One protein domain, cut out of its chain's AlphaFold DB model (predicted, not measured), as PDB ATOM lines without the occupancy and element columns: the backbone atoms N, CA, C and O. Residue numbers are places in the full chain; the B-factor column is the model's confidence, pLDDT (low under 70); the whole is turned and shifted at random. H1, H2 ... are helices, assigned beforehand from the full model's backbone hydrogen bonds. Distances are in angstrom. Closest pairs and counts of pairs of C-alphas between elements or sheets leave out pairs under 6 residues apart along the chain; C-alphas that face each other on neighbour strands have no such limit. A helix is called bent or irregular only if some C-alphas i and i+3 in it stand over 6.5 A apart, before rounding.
ATOM      1  N   MET A   1      53.652 -65.260 -43.200       62.69
ATOM      2  CA  MET A   1      54.113 -64.028 -43.877       62.69
ATOM      3  C   MET A   1      52.904 -63.182 -44.261       62.69
ATOM      4  O   MET A   1      52.767 -62.108 -43.702       62.69
ATOM      5  N   ASN A   2      51.967 -63.720 -45.053       71.88
ATOM      6  CA  ASN A   2      50.729 -63.034 -45.464       71.88
ATOM      7  C   ASN A   2      49.843 -62.544 -44.302       71.88
ATOM      8  O   ASN A   2      49.255 -61.475 -44.398       71.88
ATOM      9  N   ASP A   3      49.750 -63.279 -43.189       73.88
ATOM     10  CA  ASP A   3      48.904 -62.853 -42.060       73.88
ATOM     11  C   ASP A   3      49.449 -61.614 -41.338       73.88
ATOM     12  O   ASP A   3      48.682 -60.831 -40.795       73.88
ATOM     13  N   ILE A   4      50.768 -61.407 -41.349       74.56
ATOM     14  CA  ILE A   4      51.402 -60.272 -40.661       74.56
ATOM     15  C   ILE A   4      51.287 -58.996 -41.502       74.56
ATOM     16  O   ILE A   4      51.072 -57.922 -40.951       74.56
ATOM     17  N   GLU A   5      51.352 -59.126 -42.828       77.94
ATOM     18  CA  GLU A   5      51.195 -58.015 -43.777       77.94
ATOM     19  C   GLU A   5      49.767 -57.436 -43.725       77.94
ATOM     20  O   GLU A   5      49.581 -56.232 -43.548       77.94
ATOM     21  N   ASN A   6      48.754 -58.311 -43.687       76.25
ATOM     22  CA  ASN A   6      47.355 -57.901 -43.522       76.25
ATOM     23  C   ASN A   6      47.092 -57.185 -42.184       76.25
ATOM     24  O   ASN A   6      46.272 -56.267 -42.124       76.25
ATOM     25  N   LEU A   7      47.778 -57.584 -41.105       76.38
ATOM     26  CA  LEU A   7      47.662 -56.901 -39.814       76.38
ATOM     27  C   LEU A   7      48.231 -55.480 -39.902       76.38
ATOM     28  O   LEU A   7      47.567 -54.543 -39.471       76.38
ATOM     29  N   THR A   8      49.392 -55.288 -40.534       80.69
ATOM     30  CA  THR A   8      49.976 -53.949 -40.711       80.69
ATOM     31  C   THR A   8      49.143 -53.030 -41.606       80.69
ATOM     32  O   THR A   8      49.012 -51.846 -41.291       80.69
ATOM     33  N   ASP A   9      48.525 -53.557 -42.664       83.75
ATOM     34  CA  ASP A   9      47.632 -52.774 -43.527       83.75
ATOM     35  C   ASP A   9      46.364 -52.344 -42.778       83.75
ATOM     36  O   ASP A   9      45.909 -51.203 -42.892       83.75
ATOM     37  N   THR A  10      45.819 -53.228 -41.938       83.19
ATOM     38  CA  THR A  10      44.630 -52.927 -41.128       83.19
ATOM     39  C   THR A  10      44.913 -51.817 -40.107       83.19
ATOM     40  O   THR A  10      44.110 -50.892 -39.966       83.19
ATOM     41  N   GLU A  11      46.075 -51.844 -39.448       82.62
ATOM     42  CA  GLU A  11      46.519 -50.799 -38.509       82.62
ATOM     43  C   GLU A  11      46.662 -49.422 -39.195       82.62
ATOM     44  O   GLU A  11      46.266 -48.387 -38.641       82.62
ATOM     45  N   GLN A  12      47.170 -49.393 -40.434       83.81
ATOM     46  CA  GLN A  12      47.273 -48.161 -41.225       83.81
ATOM     47  C   GLN A  12      45.897 -47.620 -41.627       83.81
ATOM     48  O   GLN A  12      45.639 -46.423 -41.475       83.81
ATOM     49  N   LEU A  13      44.988 -48.490 -42.081       83.19
ATOM     50  CA  LEU A  13      43.623 -48.100 -42.447       83.19
ATOM     51  C   LEU A  13      42.854 -47.525 -41.250       83.19
ATOM     52  O   LEU A  13      42.177 -46.504 -41.390       83.19
ATOM     53  N   ILE A  14      42.997 -48.127 -40.063       86.12
ATOM     54  CA  ILE A  14      42.382 -47.625 -38.824       86.12
ATOM     55  C   ILE A  14      42.964 -46.260 -38.446       86.12
ATOM     56  O   ILE A  14      42.208 -45.347 -38.114       86.12
ATOM     57  N   THR A  15      44.284 -46.085 -38.538       82.00
ATOM     58  CA  THR A  15      44.950 -44.819 -38.195       82.00
ATOM     59  C   THR A  15      44.534 -43.683 -39.134       82.00
ATOM     60  O   THR A  15      44.191 -42.589 -38.676       82.00
ATOM     61  N   VAL A  16      44.490 -43.933 -40.447       79.75
ATOM     62  CA  VAL A  16      44.035 -42.951 -41.448       79.75
ATOM     63  C   VAL A  16      42.542 -42.647 -41.282       79.75
ATOM     64  O   VAL A  16      42.148 -41.478 -41.280       79.75
ATOM     65  N   GLY A  17      41.715 -43.671 -41.062       80.62
ATOM     66  CA  GLY A  17      40.282 -43.516 -40.802       80.62
ATOM     67  C   GLY A  17      39.991 -42.713 -39.532       80.62
ATOM     68  O   GLY A  17      39.192 -41.777 -39.564       80.62
ATOM     69  N   ALA A  18      40.682 -43.004 -38.426       77.12
ATOM     70  CA  ALA A  18      40.558 -42.257 -37.176       77.12
ATOM     71  C   ALA A  18      40.987 -40.793 -37.348       77.12
ATOM     72  O   ALA A  18      40.285 -39.890 -36.895       77.12
ATOM     73  N   SER A  19      42.089 -40.548 -38.062       73.81
ATOM     74  CA  SER A  19      42.574 -39.197 -38.373       73.81
ATOM     75  C   SER A  19      41.544 -38.388 -39.164       73.81
ATOM     76  O   SER A  19      41.287 -37.229 -38.840       73.81
ATOM     77  N   LEU A  20      40.890 -39.009 -40.152       72.19
ATOM     78  CA  LEU A  20      39.792 -38.401 -40.906       72.19
ATOM     79  C   LEU A  20      38.594 -38.087 -40.002       72.19
ATOM     80  O   LEU A  20      38.059 -36.984 -40.057       72.19
ATOM     81  N   VAL A  21      38.197 -39.004 -39.118       67.31
ATOM     82  CA  VAL A  21      37.082 -38.768 -38.183       67.31
ATOM     83  C   VAL A  21      37.398 -37.627 -37.211       67.31
ATOM     84  O   VAL A  21      36.547 -36.764 -36.992       67.31
ATOM     85  N   PHE A  22      38.626 -37.549 -36.690       67.56
ATOM     86  CA  PHE A  22      39.082 -36.407 -35.892       67.56
ATOM     87  C   PHE A  22      39.115 -35.102 -36.695       67.56
ATOM     88  O   PHE A  22      38.824 -34.046 -36.137       67.56
ATOM     89  N   TYR A  23      39.392 -35.163 -38.000       66.06
ATOM     90  CA  TYR A  23      39.317 -34.013 -38.904       66.06
ATOM     91  C   TYR A  23      37.871 -33.533 -39.131       66.06
ATOM     92  O   TYR A  23      37.623 -32.331 -39.257       66.06
ATOM     93  N   PHE A  24      36.901 -34.454 -39.114       65.00
ATOM     94  CA  PHE A  24      35.463 -34.169 -39.233       65.00
ATOM     95  C   PHE A  24      34.779 -33.815 -37.902       65.00
ATOM     96  O   PHE A  24      33.706 -33.205 -37.899       65.00
ATOM     97  N   LEU A  25      35.396 -34.136 -36.764       65.75
ATOM     98  CA  LEU A  25      34.867 -33.856 -35.428       65.75
ATOM     99  C   LEU A  25      34.515 -32.366 -35.206       65.75
ATOM    100  O   LEU A  25      33.418 -32.083 -34.717       65.75
ATOM    101  N   PRO A  26      35.340 -31.385 -35.625       57.84
ATOM    102  CA  PRO A  26      35.013 -29.969 -35.488       57.84
ATOM    103  C   PRO A  26      33.852 -29.541 -36.396       57.84
ATOM    104  O   PRO A  26      33.103 -28.637 -36.031       57.84
ATOM    105  N   TRP A  27      33.672 -30.195 -37.552       58.66
ATOM    106  CA  TRP A  27      32.571 -29.926 -38.484       58.66
ATOM    107  C   TRP A  27      31.222 -30.368 -37.904       58.66
ATOM    108  O   TRP A  27      30.253 -29.608 -37.929       58.66
ATOM    109  N   ILE A  28      31.179 -31.549 -37.278       63.19
ATOM    110  CA  ILE A  28      29.982 -32.061 -36.592       63.19
ATOM    111  C   ILE A  28      29.647 -31.191 -35.372       63.19
ATOM    112  O   ILE A  28      28.498 -30.793 -35.186       63.19
ATOM    113  N   ILE A  29      30.643 -30.809 -34.566       61.62
ATOM    114  CA  ILE A  29      30.436 -29.930 -33.401       61.62
ATOM    115  C   ILE A  29      29.940 -28.533 -33.835       61.62
ATOM    116  O   ILE A  29      29.126 -27.920 -33.137       61.62
ATOM    117  N   ALA A  30      30.371 -28.040 -35.002       56.03
ATOM    118  CA  ALA A  30      29.890 -26.785 -35.580       56.03
ATOM    119  C   ALA A  30      28.421 -26.860 -36.044       56.03
ATOM    120  O   ALA A  30      27.687 -25.889 -35.848       56.03
ATOM    121  N   LEU A  31      27.974 -28.004 -36.582       58.47
ATOM    122  CA  LEU A  31      26.577 -28.242 -36.981       58.47
ATOM    123  C   LEU A  31      25.608 -28.204 -35.789       58.47
ATOM    124  O   LEU A  31      24.516 -27.649 -35.899       58.47
ATOM    125  N   PHE A  32      26.013 -28.726 -34.628       56.56
ATOM    126  CA  PHE A  32      25.175 -28.716 -33.421       56.56
ATOM    127  C   PHE A  32      25.138 -27.355 -32.706       56.56
ATOM    128  O   PHE A  32      24.197 -27.062 -31.965       56.56
ATOM    129  N   LYS A  33      26.130 -26.482 -32.926       57.88
ATOM    130  CA  LYS A  33      26.273 -25.207 -32.204       57.88
ATOM    131  C   LYS A  33      25.763 -24.025 -33.038       57.88
ATOM    132  O   LYS A  33      26.501 -23.101 -33.377       57.88
ATOM    133  N   SER A  34      24.467 -24.040 -33.344       53.91
ATOM    134  CA  SER A  34      23.716 -22.972 -34.029       53.91
ATOM    135  C   SER A  34      23.526 -21.713 -33.148       53.91
ATOM    136  O   SER A  34      22.413 -21.326 -32.796       53.91
ATOM    137  N   LYS A  35      24.627 -21.066 -32.728       53.28
ATOM    138  CA  LYS A  35      24.645 -19.722 -32.107       53.28
ATOM    139  C   LYS A  35      26.002 -19.037 -32.347       53.28
ATOM    140  O   LYS A  35      26.971 -19.344 -31.662       53.28
ATOM    141  N   ARG A  36      26.032 -18.081 -33.289       56.28
ATOM    142  CA  ARG A  36      27.006 -16.983 -33.554       56.28
ATOM    143  C   ARG A  36      28.521 -17.288 -33.672       56.28
ATOM    144  O   ARG A  36      29.206 -16.523 -34.336       56.28
ATOM    145  N   ASN A  37      29.044 -18.396 -33.146       59.16
ATOM    146  CA  ASN A  37      30.481 -18.725 -33.156       59.16
ATOM    147  C   ASN A  37      30.863 -19.823 -34.167       59.16
ATOM    148  O   ASN A  37      32.017 -20.244 -34.215       59.16
ATOM    149  N   THR A  38      29.916 -20.274 -34.992       60.81
ATOM    150  CA  THR A  38      30.119 -21.281 -36.048       60.81
ATOM    151  C   THR A  38      31.197 -20.844 -37.046       60.81
ATOM    152  O   THR A  38      32.041 -21.641 -37.444       60.81
ATOM    153  N   THR A  39      31.241 -19.549 -37.370       63.03
ATOM    154  CA  THR A  39      32.233 -18.950 -38.272       63.03
ATOM    155  C   THR A  39      33.652 -19.026 -37.706       63.03
ATOM    156  O   THR A  39      34.572 -19.374 -38.433       63.03
ATOM    157  N   ALA A  40      33.847 -18.786 -36.405       65.69
ATOM    158  CA  ALA A  40      35.175 -18.828 -35.785       65.69
ATOM    159  C   ALA A  40      35.784 -20.240 -35.800       65.69
ATOM    160  O   ALA A  40      36.973 -20.398 -36.054       65.69
ATOM    161  N   ILE A  41      34.965 -21.272 -35.578       67.38
ATOM    162  CA  ILE A  41      35.412 -22.673 -35.607       67.38
ATOM    163  C   ILE A  41      35.650 -23.142 -37.050       67.38
ATOM    164  O   ILE A  41      36.607 -23.871 -37.302       67.38
ATOM    165  N   PHE A  42      34.837 -22.683 -38.006       69.06
ATOM    166  CA  PHE A  42      35.056 -22.937 -39.433       69.06
ATOM    167  C   PHE A  42      36.366 -22.320 -39.933       69.06
ATOM    168  O   PHE A  42      37.165 -23.012 -40.564       69.06
ATOM    169  N   LEU A  43      36.624 -21.048 -39.594       70.38
ATOM    170  CA  LEU A  43      37.912 -20.421 -39.876       70.38
ATOM    171  C   LEU A  43      39.034 -21.190 -39.184       70.38
ATOM    172  O   LEU A  43      39.999 -21.523 -39.846       70.38
ATOM    173  N   LEU A  44      38.912 -21.545 -37.904       72.00
ATOM    174  CA  LEU A  44      39.967 -22.287 -37.211       72.00
ATOM    175  C   LEU A  44      40.292 -23.625 -37.898       72.00
ATOM    176  O   LEU A  44      41.463 -23.955 -38.015       72.00
ATOM    177  N   ASN A  45      39.291 -24.364 -38.389       68.75
ATOM    178  CA  ASN A  45      39.496 -25.627 -39.108       68.75
ATOM    179  C   ASN A  45      40.186 -25.409 -40.469       68.75
ATOM    180  O   ASN A  45      41.176 -26.078 -40.759       68.75
ATOM    181  N   ILE A  46      39.750 -24.409 -41.248       72.00
ATOM    182  CA  ILE A  46      40.436 -24.025 -42.491       72.00
ATOM    183  C   ILE A  46      41.854 -23.538 -42.199       72.00
ATOM    184  O   ILE A  46      42.776 -24.002 -42.841       72.00
ATOM    185  N   PHE A  47      42.068 -22.653 -41.229       72.69
ATOM    186  CA  PHE A  47      43.387 -22.102 -40.916       72.69
ATOM    187  C   PHE A  47      44.331 -23.155 -40.313       72.69
ATOM    188  O   PHE A  47      45.508 -23.152 -40.656       72.69
ATOM    189  N   LEU A  48      43.853 -24.090 -39.482       69.56
ATOM    190  CA  LEU A  48      44.671 -25.210 -38.984       69.56
ATOM    191  C   LEU A  48      45.019 -26.204 -40.097       69.56
ATOM    192  O   LEU A  48      46.176 -26.589 -40.219       69.56
ATOM    193  N   GLY A  49      44.055 -26.588 -40.939       67.56
ATOM    194  CA  GLY A  49      44.324 -27.471 -42.079       67.56
ATOM    195  C   GLY A  49      45.234 -26.809 -43.120       67.56
ATOM    196  O   GLY A  49      46.185 -27.414 -43.610       67.56
ATOM    197  N   TRP A  50      44.991 -25.529 -43.408       69.81
ATOM    198  CA  TRP A  50      45.712 -24.746 -44.411       69.81
ATOM    199  C   TRP A  50      47.126 -24.358 -43.978       69.81
ATOM    200  O   TRP A  50      48.021 -24.300 -44.817       69.81
ATOM    201  N   THR A  51      47.369 -24.133 -42.682       70.50
ATOM    202  CA  THR A  51      48.732 -23.879 -42.183       70.50
ATOM    203  C   THR A  51      49.611 -25.111 -42.334       70.50
ATOM    204  O   THR A  51      50.733 -24.981 -42.802       70.50
ATOM    205  N   ILE A  52      49.100 -26.314 -42.068       74.56
ATOM    206  CA  ILE A  52      49.867 -27.545 -42.305       74.56
ATOM    207  C   ILE A  52      50.183 -27.696 -43.801       74.56
ATOM    208  O   ILE A  52      51.346 -27.850 -44.168       74.56
ATOM    209  N   ILE A  53      49.181 -27.563 -44.677       79.69
ATOM    210  CA  ILE A  53      49.363 -27.679 -46.136       79.69
ATOM    211  C   ILE A  53      50.376 -26.649 -46.667       79.69
ATOM    212  O   ILE A  53      51.269 -27.008 -47.432       79.69
ATOM    213  N   GLY A  54      50.287 -25.386 -46.238       78.94
ATOM    214  CA  GLY A  54      51.211 -24.329 -46.659       78.94
ATOM    215  C   GLY A  54      52.662 -24.591 -46.245       78.94
ATOM    216  O   GLY A  54      53.578 -24.336 -47.025       78.94
ATOM    217  N   TRP A  55      52.881 -25.157 -45.055       83.31
ATOM    218  CA  TRP A  55      54.218 -25.542 -44.595       83.31
ATOM    219  C   TRP A  55      54.783 -26.723 -45.387       83.31
ATOM    220  O   TRP A  55      55.959 -26.699 -45.738       83.31
ATOM    221  N   PHE A  56      53.961 -27.721 -45.731       84.06
ATOM    222  CA  PHE A  56      54.391 -28.827 -46.594       84.06
ATOM    223  C   PHE A  56      54.764 -28.349 -47.998       84.06
ATOM    224  O   PHE A  56      55.794 -28.765 -48.518       84.06
ATOM    225  N   ILE A  57      53.986 -27.441 -48.591       86.88
ATOM    226  CA  ILE A  57      54.319 -26.839 -49.890       86.88
ATOM    227  C   ILE A  57      55.639 -26.062 -49.800       86.88
ATOM    228  O   ILE A  57      56.497 -26.234 -50.659       86.88
ATOM    229  N   ALA A  58      55.835 -25.258 -48.750       85.56
ATOM    230  CA  ALA A  58      57.083 -24.526 -48.538       85.56
ATOM    231  C   ALA A  58      58.287 -25.462 -48.327       85.56
ATOM    232  O   ALA A  58      59.361 -25.201 -48.860       85.56
ATOM    233  N   LEU A  59      58.108 -26.573 -47.604       85.19
ATOM    234  CA  LEU A  59      59.137 -27.602 -47.439       85.19
ATOM    235  C   LEU A  59      59.453 -28.311 -48.755       85.19
ATOM    236  O   LEU A  59      60.623 -28.492 -49.061       85.19
ATOM    237  N   ILE A  60      58.444 -28.677 -49.549       87.19
ATOM    238  CA  ILE A  60      58.639 -29.272 -50.879       87.19
ATOM    239  C   ILE A  60      59.371 -28.288 -51.789       87.19
ATOM    240  O   ILE A  60      60.289 -28.683 -52.503       87.19
ATOM    241  N   TRP A  61      59.003 -27.008 -51.739       84.94
ATOM    242  CA  TRP A  61      59.649 -25.978 -52.539       84.94
ATOM    243  C   TRP A  61      61.099 -25.747 -52.100       84.94
ATOM    244  O   TRP A  61      61.981 -25.692 -52.945       84.94
ATOM    245  N   SER A  62      61.370 -25.725 -50.793       80.94
ATOM    246  CA  SER A  62      62.734 -25.642 -50.255       80.94
ATOM    247  C   SER A  62      63.560 -26.910 -50.493       80.94
ATOM    248  O   SER A  62      64.783 -26.827 -50.546       80.94
ATOM    249  N   ALA A  63      62.926 -28.080 -50.566       79.31
ATOM    250  CA  ALA A  63      63.589 -29.358 -50.816       79.31
ATOM    251  C   ALA A  63      63.773 -29.641 -52.314       79.31
ATOM    252  O   ALA A  63      64.579 -30.494 -52.690       79.31
ATOM    253  N   THR A  64      63.043 -28.931 -53.176       75.94
ATOM    254  CA  THR A  64      63.259 -28.944 -54.620       75.94
ATOM    255  C   THR A  64      64.452 -28.050 -54.915       75.94
ATOM    256  O   THR A  64      64.314 -26.855 -55.146       75.94
ATOM    257  N   ASN A  65      65.645 -28.639 -54.897       63.84
ATOM    258  CA  ASN A  65      66.788 -28.019 -55.551       63.84
ATOM    259  C   ASN A  65      66.511 -28.045 -57.056       63.84
ATOM    260  O   ASN A  65      66.433 -29.127 -57.648       63.84
ATOM    261  N   GLU A  66      66.336 -26.861 -57.648       62.94
ATOM    262  CA  GLU A  66      66.469 -26.654 -59.088       62.94
ATOM    263  C   GLU A  66      67.796 -27.301 -59.505       62.94
ATOM    264  O   GLU A  66      68.877 -26.894 -59.079       62.94
ATOM    265  N   LYS A  67      67.700 -28.419 -60.229       50.97
ATOM    266  CA  LYS A  67      68.845 -28.999 -60.916       50.97
ATOM    267  C   LYS A  67      69.009 -28.191 -62.193       50.97
ATOM    268  O   LYS A  67      68.325 -28.486 -63.171       50.97
ATOM    269  N   ASP A  68      69.860 -27.176 -62.124       52.47
ATOM    270  CA  ASP A  68      70.591 -26.693 -63.296       52.47
ATOM    271  C   ASP A  68      71.508 -27.805 -63.840       52.47
ATOM    272  O   ASP A  68      72.108 -28.547 -63.017       52.47
TER     273      ASP A  68
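What this domain is: This is residues 1 to 68 of the 68 residues of an uncharacterized protein of Planktothrix agardhii CCAP 1459/11A (UniProt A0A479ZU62). Two long helices make an open, flat V: H1 comes in, the chain turns tightly at residues 33 to 37, and H2 goes back out, spreading away from H1. The helices meet only near the turn, and residues 1 to 22 and 50 to 68 stick out as free arms. The printed part has 68 residues, of which 57 are in two named helices, H1 then H2 along the chain, with no named strand; the class is all helix, and the whole is extended, with a radius of gyration of the C-alphas of 18.5 A and spans of 53 by 47 by 8 A.

Where its parts are: H1, residues 2 to 32, runs 44.4 A from C-alpha 2 at (50.729, -63.034, -45.464). It has a kink of 32 degrees near residue 26 and is only just irregular: C-alphas 23 and 26 are 6.8 A apart. H2, residues 38 to 63, runs 37.5 A to C-alpha 63 at (63.589, -29.358, -50.816).

How they stand to each other: H1 and H2 form a helical hairpin, opposite ways at a steep tilt of 44 degrees. Residues 26 to 31 of H1 touch residues 38 to 45 of H2; the closest C-alphas, of Ala 30 and Thr 38, are 5.5 A apart. Every O i to N i+4 pair is within hydrogen-bond range in H2, and 25 of 27 in H1.

The domain as a whole: The C-alphas farthest apart, of Lys 35 and Asp 68, are 56.0 A apart. The printed part has no cut, and its link is tight. Its mean pLDDT is 71.2; residues 21 to 42 are among those under 70.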